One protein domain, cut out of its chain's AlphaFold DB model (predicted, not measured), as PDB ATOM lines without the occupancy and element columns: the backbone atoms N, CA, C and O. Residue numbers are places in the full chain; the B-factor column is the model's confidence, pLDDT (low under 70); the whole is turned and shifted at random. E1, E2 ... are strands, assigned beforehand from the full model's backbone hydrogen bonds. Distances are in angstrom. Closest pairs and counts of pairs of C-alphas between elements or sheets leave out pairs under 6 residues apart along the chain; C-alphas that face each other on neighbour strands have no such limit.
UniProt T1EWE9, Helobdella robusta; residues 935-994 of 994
ATOM      1  N   ASP A 935       2.145 -10.158   1.314       69.56
ATOM      2  CA  ASP A 935       1.490 -10.258   0.011       69.56
ATOM      3  C   ASP A 935       0.201 -11.083   0.128       69.56
ATOM      4  O   ASP A 935       0.221 -12.318   0.141       69.56
ATOM      5  N   LEU A 936      -0.931 -10.380   0.193       78.75
ATOM      6  CA  LEU A 936      -2.260 -10.975   0.303       78.75
ATOM      7  C   LEU A 936      -2.626 -11.867  -0.894       78.75
ATOM      8  O   LEU A 936      -3.468 -12.743  -0.733       78.75
ATOM      9  N   SER A 937      -1.976 -11.723  -2.058       74.25
ATOM     10  CA  SER A 937      -2.183 -12.642  -3.189       74.25
ATOM     11  C   SER A 937      -1.565 -14.028  -2.964       74.25
ATOM     12  O   SER A 937      -1.963 -14.996  -3.606       74.25
ATOM     13  N   THR A 938      -0.632 -14.141  -2.010       78.25
ATOM     14  CA  THR A 938      -0.047 -15.418  -1.562       78.25
ATOM     15  C   THR A 938      -0.745 -15.999  -0.329       78.25
ATOM     16  O   THR A 938      -0.391 -17.094   0.112       78.25
ATOM     17  N   CYS A 939      -1.716 -15.285   0.254       85.94
ATOM     18  CA  CYS A 939      -2.442 -15.724   1.442       85.94
ATOM     19  C   CYS A 939      -3.520 -16.764   1.107       85.94
ATOM     20  O   CYS A 939      -4.254 -16.638   0.134       85.94
ATOM     21  N   VAL A 940      -3.644 -17.784   1.960       87.06
ATOM     22  CA  VAL A 940      -4.595 -18.901   1.788       87.06
ATOM     23  C   VAL A 940      -6.021 -18.535   2.230       87.06
ATOM     24  O   VAL A 940      -6.975 -19.227   1.888       87.06
ATOM     25  N   TYR A 941      -6.185 -17.461   3.006       81.06
ATOM     26  CA  TYR A 941      -7.474 -17.059   3.569       81.06
ATOM     27  C   TYR A 941      -8.178 -16.002   2.714       81.06
ATOM     28  O   TYR A 941      -7.668 -14.898   2.545       81.06
ATOM     29  N   GLU A 942      -9.399 -16.312   2.272       76.38
ATOM     30  CA  GLU A 942     -10.325 -15.351   1.652       76.38
ATOM     31  C   GLU A 942     -10.877 -14.331   2.669       76.38
ATOM     32  O   GLU A 942     -11.200 -13.199   2.314       76.38
ATOM     33  N   GLN A 943     -10.964 -14.711   3.950       76.44
ATOM     34  CA  GLN A 943     -11.451 -13.859   5.039       76.44
ATOM     35  C   GLN A 943     -10.535 -13.948   6.262       76.44
ATOM     36  O   GLN A 943     -10.077 -15.027   6.639       76.44
ATOM     37  N   VAL A 944     -10.283 -12.805   6.900       84.00
ATOM     38  CA  VAL A 944      -9.380 -12.686   8.052       84.00
ATOM     39  C   VAL A 944     -10.188 -12.732   9.348       84.00
ATOM     40  O   VAL A 944     -10.927 -11.799   9.654       84.00
ATOM     41  N   GLY A 945     -10.055 -13.824  10.102       84.75
ATOM     42  CA  GLY A 945     -10.723 -14.023  11.392       84.75
ATOM     43  C   GLY A 945      -9.800 -13.811  12.601       84.75
ATOM     44  O   GLY A 945      -8.574 -13.908  12.467       84.75
ATOM     45  N   PRO A 946     -10.364 -13.554  13.798       87.38
ATOM     46  CA  PRO A 946      -9.594 -13.533  15.034       87.38
ATOM     47  C   PRO A 946      -9.018 -14.922  15.350       87.38
ATOM     48  O   PRO A 946      -9.666 -15.947  15.145       87.38
ATOM     49  N   ILE A 947      -7.801 -14.946  15.885       90.50
ATOM     50  CA  ILE A 947      -7.142 -16.146  16.400       90.50
ATOM     51  C   ILE A 947      -7.869 -16.617  17.675       90.50
ATOM     52  O   ILE A 947      -8.145 -15.789  18.548       90.50
ATOM     53  N   PRO A 948      -8.156 -17.924  17.831       88.62
ATOM     54  CA  PRO A 948      -8.690 -18.463  19.079       88.62
ATOM     55  C   PRO A 948      -7.656 -18.388  20.225       88.62
ATOM     56  O   PRO A 948      -6.440 -18.400  20.017       88.62
ATOM     57  N   ARG A 949      -8.138 -18.239  21.467       85.25
ATOM     58  CA  ARG A 949      -7.298 -17.826  22.613       85.25
ATOM     59  C   ARG A 949      -6.207 -18.826  23.019       85.25
ATOM     60  O   ARG A 949      -5.266 -18.428  23.701       85.25
ATOM     61  N   ASP A 950      -6.326 -20.079  22.597       89.94
ATOM     62  CA  ASP A 950      -5.330 -21.147  22.742       89.94
ATOM     63  C   ASP A 950      -4.048 -20.871  21.936       89.94
ATOM     64  O   ASP A 950      -2.946 -21.138  22.413       89.94
ATOM     65  N   ILE A 951      -4.176 -20.278  20.744       85.25
ATOM     66  CA  ILE A 951      -3.044 -19.881  19.896       85.25
ATOM     67  C   ILE A 951      -2.532 -18.487  20.289       85.25
ATOM     68  O   ILE A 951      -1.324 -18.244  20.261       85.25
ATOM     69  N   CYS A 952      -3.419 -17.552  20.652       87.62
ATOM     70  CA  CYS A 952      -3.006 -16.248  21.178       87.62
ATOM     71  C   CYS A 952      -4.034 -15.632  22.137       87.62
ATOM     72  O   CYS A 952      -5.134 -15.261  21.740       87.62
ATOM     73  N   ALA A 953      -3.637 -15.415  23.393       89.00
ATOM     74  CA  ALA A 953      -4.494 -14.816  24.418       89.00
ATOM     75  C   ALA A 953      -4.763 -13.300  24.240       89.00
ATOM     76  O   ALA A 953      -5.547 -12.731  25.001       89.00
ATOM     77  N   ARG A 954      -4.121 -12.624  23.273       86.69
ATOM     78  CA  ARG A 954      -4.355 -11.194  23.006       86.69
ATOM     79  C   ARG A 954      -5.677 -10.987  22.248       86.69
ATOM     80  O   ARG A 954      -5.862 -11.610  21.200       86.69
ATOM     81  N   PRO A 955      -6.566 -10.080  22.700       82.00
ATOM     82  CA  PRO A 955      -7.754  -9.715  21.935       82.00
ATOM     83  C   PRO A 955      -7.360  -9.072  20.595       82.00
ATOM     84  O   PRO A 955      -6.257  -8.550  20.455       82.00
ATOM     85  N   HIS A 956      -8.260  -9.137  19.611       84.69
ATOM     86  CA  HIS A 956      -8.083  -8.536  18.277       84.69
ATOM     87  C   HIS A 956      -6.770  -8.935  17.566       84.69
ATOM     88  O   HIS A 956      -6.197  -8.169  16.793       84.69
ATOM     89  N   THR A 957      -6.302 -10.165  17.808       89.94
ATOM     90  CA  THR A 957      -5.192 -10.785  17.071       89.94
ATOM     91  C   THR A 957      -5.734 -11.633  15.931       89.94
ATOM     92  O   THR A 957      -6.640 -12.428  16.160       89.94
ATOM     93  N   PHE A 958      -5.175 -11.511  14.727       91.00
ATOM     94  CA  PHE A 958      -5.519 -12.336  13.565       91.00
ATOM     95  C   PHE A 958      -4.289 -13.052  12.983       91.00
ATOM     96  O   PHE A 958      -3.145 -12.634  13.184       91.00
ATOM     97  N   GLN A 959      -4.523 -14.169  12.283       90.38
ATOM     98  CA  GLN A 959      -3.481 -14.948  11.604       90.38
ATOM     99  C   GLN A 959      -3.634 -14.808  10.092       90.38
ATOM    100  O   GLN A 959      -4.712 -15.031   9.550       90.38
ATOM    101  N   LEU A 960      -2.529 -14.512   9.411       90.81
ATOM    102  CA  LEU A 960      -2.403 -14.688   7.968       90.81
ATOM    103  C   LEU A 960      -1.459 -15.858   7.700       90.81
ATOM    104  O   LEU A 960      -0.455 -16.031   8.392       90.81
ATOM    105  N   VAL A 961      -1.774 -16.668   6.693       91.19
ATOM    106  CA  VAL A 961      -0.909 -17.761   6.245       91.19
ATOM    107  C   VAL A 961      -0.643 -17.580   4.764       91.19
ATOM    108  O   VAL A 961      -1.576 -17.698   3.973       91.19
ATOM    109  N   SER A 962       0.610 -17.309   4.395       90.50
ATOM    110  CA  SER A 962       1.039 -17.324   2.998       90.50
ATOM    111  C   SER A 962       1.576 -18.691   2.592       90.50
ATOM    112  O   SER A 962       2.169 -19.413   3.400       90.50
ATOM    113  N   VAL A 963       1.385 -19.041   1.323       90.69
ATOM    114  CA  VAL A 963       2.000 -20.209   0.689       90.69
ATOM    115  C   VAL A 963       2.733 -19.760  -0.568       90.69
ATOM    116  O   VAL A 963       2.163 -19.105  -1.434       90.69
ATOM    117  N   LYS A 964       4.009 -20.140  -0.674       90.31
ATOM    118  CA  LYS A 964       4.839 -19.912  -1.863       90.31
ATOM    119  C   LYS A 964       5.540 -21.196  -2.298       90.31
ATOM    120  O   LYS A 964       5.785 -22.081  -1.479       90.31
ATOM    121  N   ASN A 965       5.932 -21.271  -3.566       91.50
ATOM    122  CA  ASN A 965       6.826 -22.329  -4.038       91.50
ATOM    123  C   ASN A 965       8.196 -22.221  -3.350       91.50
ATOM    124  O   ASN A 965       8.689 -21.123  -3.082       91.50
ATOM    125  N   ARG A 966       8.806 -23.370  -3.052       88.50
ATOM    126  CA  ARG A 966      10.069 -23.462  -2.314       88.50
ATOM    127  C   ARG A 966      11.265 -23.014  -3.154       88.50
ATOM    128  O   ARG A 966      11.606 -23.654  -4.146       88.50
ATOM    129  N   SER A 967      11.948 -21.966  -2.702       88.94
ATOM    130  CA  SER A 967      13.261 -21.562  -3.206       88.94
ATOM    131  C   SER A 967      14.380 -22.431  -2.615       88.94
ATOM    132  O   SER A 967      14.238 -23.006  -1.533       88.94
ATOM    133  N   THR A 968      15.537 -22.478  -3.279       86.44
ATOM    134  CA  THR A 968      16.763 -23.129  -2.771       86.44
ATOM    135  C   THR A 968      17.238 -22.548  -1.441       86.44
ATOM    136  O   THR A 968      17.910 -23.233  -0.673       86.44
ATOM    137  N   ASN A 969      16.888 -21.289  -1.173       87.31
ATOM    138  CA  ASN A 969      17.341 -20.542  -0.001       87.31
ATOM    139  C   ASN A 969      16.351 -20.629   1.176       87.31
ATOM    140  O   ASN A 969      16.678 -20.180   2.275       87.31
ATOM    141  N   ASP A 970      15.160 -21.205   0.965       87.06
ATOM    142  CA  ASP A 970      14.129 -21.307   1.995       87.06
ATOM    143  C   ASP A 970      14.477 -22.378   3.037       87.06
ATOM    144  O   ASP A 970      14.634 -23.565   2.732       87.06
ATOM    145  N   LYS A 971      14.564 -21.935   4.293       89.12
ATOM    146  CA  LYS A 971      14.797 -22.766   5.478       89.12
ATOM    147  C   LYS A 971      13.538 -22.787   6.336       89.12
ATOM    148  O   LYS A 971      12.777 -21.822   6.352       89.12
ATOM    149  N   GLU A 972      13.343 -23.876   7.067       90.00
ATOM    150  CA  GLU A 972      12.273 -23.962   8.058       90.00
ATOM    151  C   GLU A 972      12.594 -23.070   9.269       90.00
ATOM    152  O   GLU A 972      13.743 -22.985   9.711       90.00
ATOM    153  N   THR A 973      11.585 -22.370   9.782       90.56
ATOM    154  CA  THR A 973      11.683 -21.446  10.921       90.56
ATOM    155  C   THR A 973      10.469 -21.609  11.839       90.56
ATOM    156  O   THR A 973       9.528 -22.337  11.526       90.56
ATOM    157  N   LEU A 974      10.446 -20.899  12.973       84.31
ATOM    158  CA  LEU A 974       9.292 -20.896  13.885       84.31
ATOM    159  C   LEU A 974       7.994 -20.383  13.223       84.31
ATOM    160  O   LEU A 974       6.908 -20.744  13.671       84.31
ATOM    161  N   VAL A 975       8.104 -19.571  12.163       87.62
ATOM    162  CA  VAL A 975       6.965 -19.020  11.407       87.62
ATOM    163  C   VAL A 975       6.770 -19.668  10.034       87.62
ATOM    164  O   VAL A 975       5.639 -19.733   9.563       87.62
ATOM    165  N   SER A 976       7.825 -20.185   9.398       90.62
ATOM    166  CA  SER A 976       7.789 -20.755   8.042       90.62
ATOM    167  C   SER A 976       8.031 -22.262   8.065       90.62
ATOM    168  O   SER A 976       9.155 -22.688   8.317       90.62
ATOM    169  N   LYS A 977       7.010 -23.069   7.753       93.69
ATOM    170  CA  LYS A 977       7.118 -24.537   7.660       93.69
ATOM    171  C   LYS A 977       7.294 -25.025   6.223       93.69
ATOM    172  O   LYS A 977       6.671 -24.484   5.307       93.69
ATOM    173  N   LEU A 978       8.100 -26.066   6.023       92.12
ATOM    174  CA  LEU A 978       8.389 -26.653   4.709       92.12
ATOM    175  C   LEU A 978       7.511 -27.884   4.441       92.12
ATOM    176  O   LEU A 978       7.796 -28.982   4.913       92.12
ATOM    177  N   HIS A 979       6.481 -27.725   3.609       90.31
ATOM    178  CA  HIS A 979       5.591 -28.816   3.207       90.31
ATOM    179  C   HIS A 979       5.909 -29.250   1.769       90.31
ATOM    180  O   HIS A 979       5.308 -28.804   0.792       90.31
ATOM    181  N   GLY A 980       6.912 -30.123   1.636       91.38
ATOM    182  CA  GLY A 980       7.345 -30.677   0.352       91.38
ATOM    183  C   GLY A 980       7.939 -29.620  -0.589       91.38
ATOM    184  O   GLY A 980       9.056 -29.138  -0.368       91.38
ATOM    185  N   GLY A 981       7.201 -29.308  -1.659       92.06
ATOM    186  CA  GLY A 981       7.565 -28.323  -2.685       92.06
ATOM    187  C   GLY A 981       7.145 -26.880  -2.376       92.06
ATOM    188  O   GLY A 981       7.501 -25.981  -3.137       92.06
ATOM    189  N   VAL A 982       6.421 -26.641  -1.276       94.31
ATOM    190  CA  VAL A 982       5.956 -25.305  -0.870       94.31
ATOM    191  C   VAL A 982       6.421 -24.922   0.538       94.31
ATOM    192  O   VAL A 982       6.724 -25.772   1.379       94.31
ATOM    193  N   VAL A 983       6.469 -23.616   0.788       94.06
ATOM    194  CA  VAL A 983       6.752 -23.001   2.089       94.06
ATOM    195  C   VAL A 983       5.484 -22.326   2.584       94.06
ATOM    196  O   VAL A 983       4.892 -21.524   1.863       94.06
ATOM    197  N   THR A 984       5.089 -22.624   3.817       92.88
ATOM    198  CA  THR A 984       3.904 -22.064   4.471       92.88
ATOM    199  C   THR A 984       4.352 -21.123   5.584       92.88
ATOM    200  O   THR A 984       4.854 -21.601   6.601       92.88
ATOM    201  N   THR A 985       4.188 -19.807   5.422       92.12
ATOM    202  CA  THR A 985       4.575 -18.820   6.448       92.12
ATOM    203  C   THR A 985       3.358 -18.309   7.203       92.12
ATOM    204  O   THR A 985       2.406 -17.822   6.602       92.12
ATOM    205  N   LYS A 986       3.394 -18.420   8.532       91.31
ATOM    206  CA  LYS A 986       2.368 -17.931   9.451       91.31
ATOM    207  C   LYS A 986       2.768 -16.577  10.030       91.31
ATOM    208  O   LYS A 986       3.738 -16.485  10.777       91.31
ATOM    209  N   TYR A 987       1.971 -15.558   9.750       88.38
ATOM    210  CA  TYR A 987       2.048 -14.249  10.388       88.38
ATOM    211  C   TYR A 987       0.955 -14.154  11.453       88.38
ATOM    212  O   TYR A 987      -0.171 -14.606  11.245       88.38
ATOM    213  N   VAL A 988       1.287 -13.569  12.599       87.19
ATOM    214  CA  VAL A 988       0.360 -13.302  13.703       87.19
ATOM    215  C   VAL A 988       0.508 -11.833  14.053       87.19
ATOM    216  O   VAL A 988       1.624 -11.396  14.333       87.19
ATOM    217  N   ALA A 989      -0.592 -11.087  14.011       84.06
ATOM    218  CA  ALA A 989      -0.593  -9.653  14.263       84.06
ATOM    219  C   ALA A 989      -1.811  -9.252  15.103       84.06
ATOM    220  O   ALA A 989      -2.922  -9.724  14.857       84.06
ATOM    221  N   SER A 990      -1.591  -8.408  16.111       83.81
ATOM    222  CA  SER A 990      -2.635  -7.822  16.964       83.81
ATOM    223  C   SER A 990      -2.923  -6.371  16.587       83.81
ATOM    224  O   SER A 990      -2.046  -5.703  16.052       83.81
ATOM    225  N   GLU A 991      -4.111  -5.867  16.926       71.12
ATOM    226  CA  GLU A 991      -4.502  -4.460  16.718       71.12
ATOM    227  C   GLU A 991      -3.452  -3.457  17.250       71.12
ATOM    228  O   GLU A 991      -3.132  -2.499  16.561       71.12
ATOM    229  N   ASP A 992      -2.794  -3.752  18.382       58.56
ATOM    230  CA  ASP A 992      -1.662  -2.977  18.941       58.56
ATOM    231  C   ASP A 992      -0.388  -2.905  18.051       58.56
ATOM    232  O   ASP A 992       0.625  -2.340  18.470       58.56
ATOM    233  N   GLN A 993      -0.368  -3.556  16.882       52.75
ATOM    234  CA  GLN A 993       0.797  -3.677  15.986       52.75
ATOM    235  C   GLN A 993       0.574  -3.079  14.584       52.75
ATOM    236  O   GLN A 993       1.493  -3.159  13.764       52.75
ATOM    237  N   PHE A 994      -0.599  -2.493  14.319       46.47
ATOM    238  CA  PHE A 994      -0.931  -1.759  13.089       46.47
ATOM    239  C   PHE A 994      -1.083  -0.248  13.348       46.47
ATOM    240  O   PHE A 994      -0.891   0.510  12.371       46.47
TER     241      PHE A 994
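AT A GLANCE: This is residues 935 to 994 of the 994 residues of a protein of Helobdella robusta (UniProt T1EWE9). This domain has little regular structure: after a looping stretch, residues 935 to 956, E1 and E3 make a long two-strand ribbon, with short E2 beside the part of E3 nearest its first residue. The 60 printed residues include no named helix and three named strands, E1, E2, E3 along the chain; the class is all strand, with 22 residues in named elements. The sheet order is E1, E3, E2, antiparallel. It is only just loose, close to compact, with radius of gyration of the C-alphas 12.7 A, spanning 37 by 22 by 19 A.

HOW THE PARTS SIT: Find edge strand E1, residues 957 to 965, antiparallel to inner strand E3, residues 982 to 990, at 162 degrees; N 958 and O 989, 2.9 A apart, are within hydrogen-bond range. Edge strand E2, residues 976 to 979, forms a hairpin with E3 at 149 degrees; N 977 and O 984, 2.9 A apart, are within range.

IN THESE COORDINATES: From C-alpha 957 at (-5.192, -10.785, 17.071), E1 runs 26.9 A. E2 runs 9.7 A. E3 runs 26.4 A to C-alpha 990 at (-2.635, -7.822, 16.964).

THE WHOLE: The farthest C-alphas, of Pro 955 and Thr 968, are 37.3 A apart. The printed part has no cut and no long link. Model pLDDT is under 70 at residues 935 and 992 to 994.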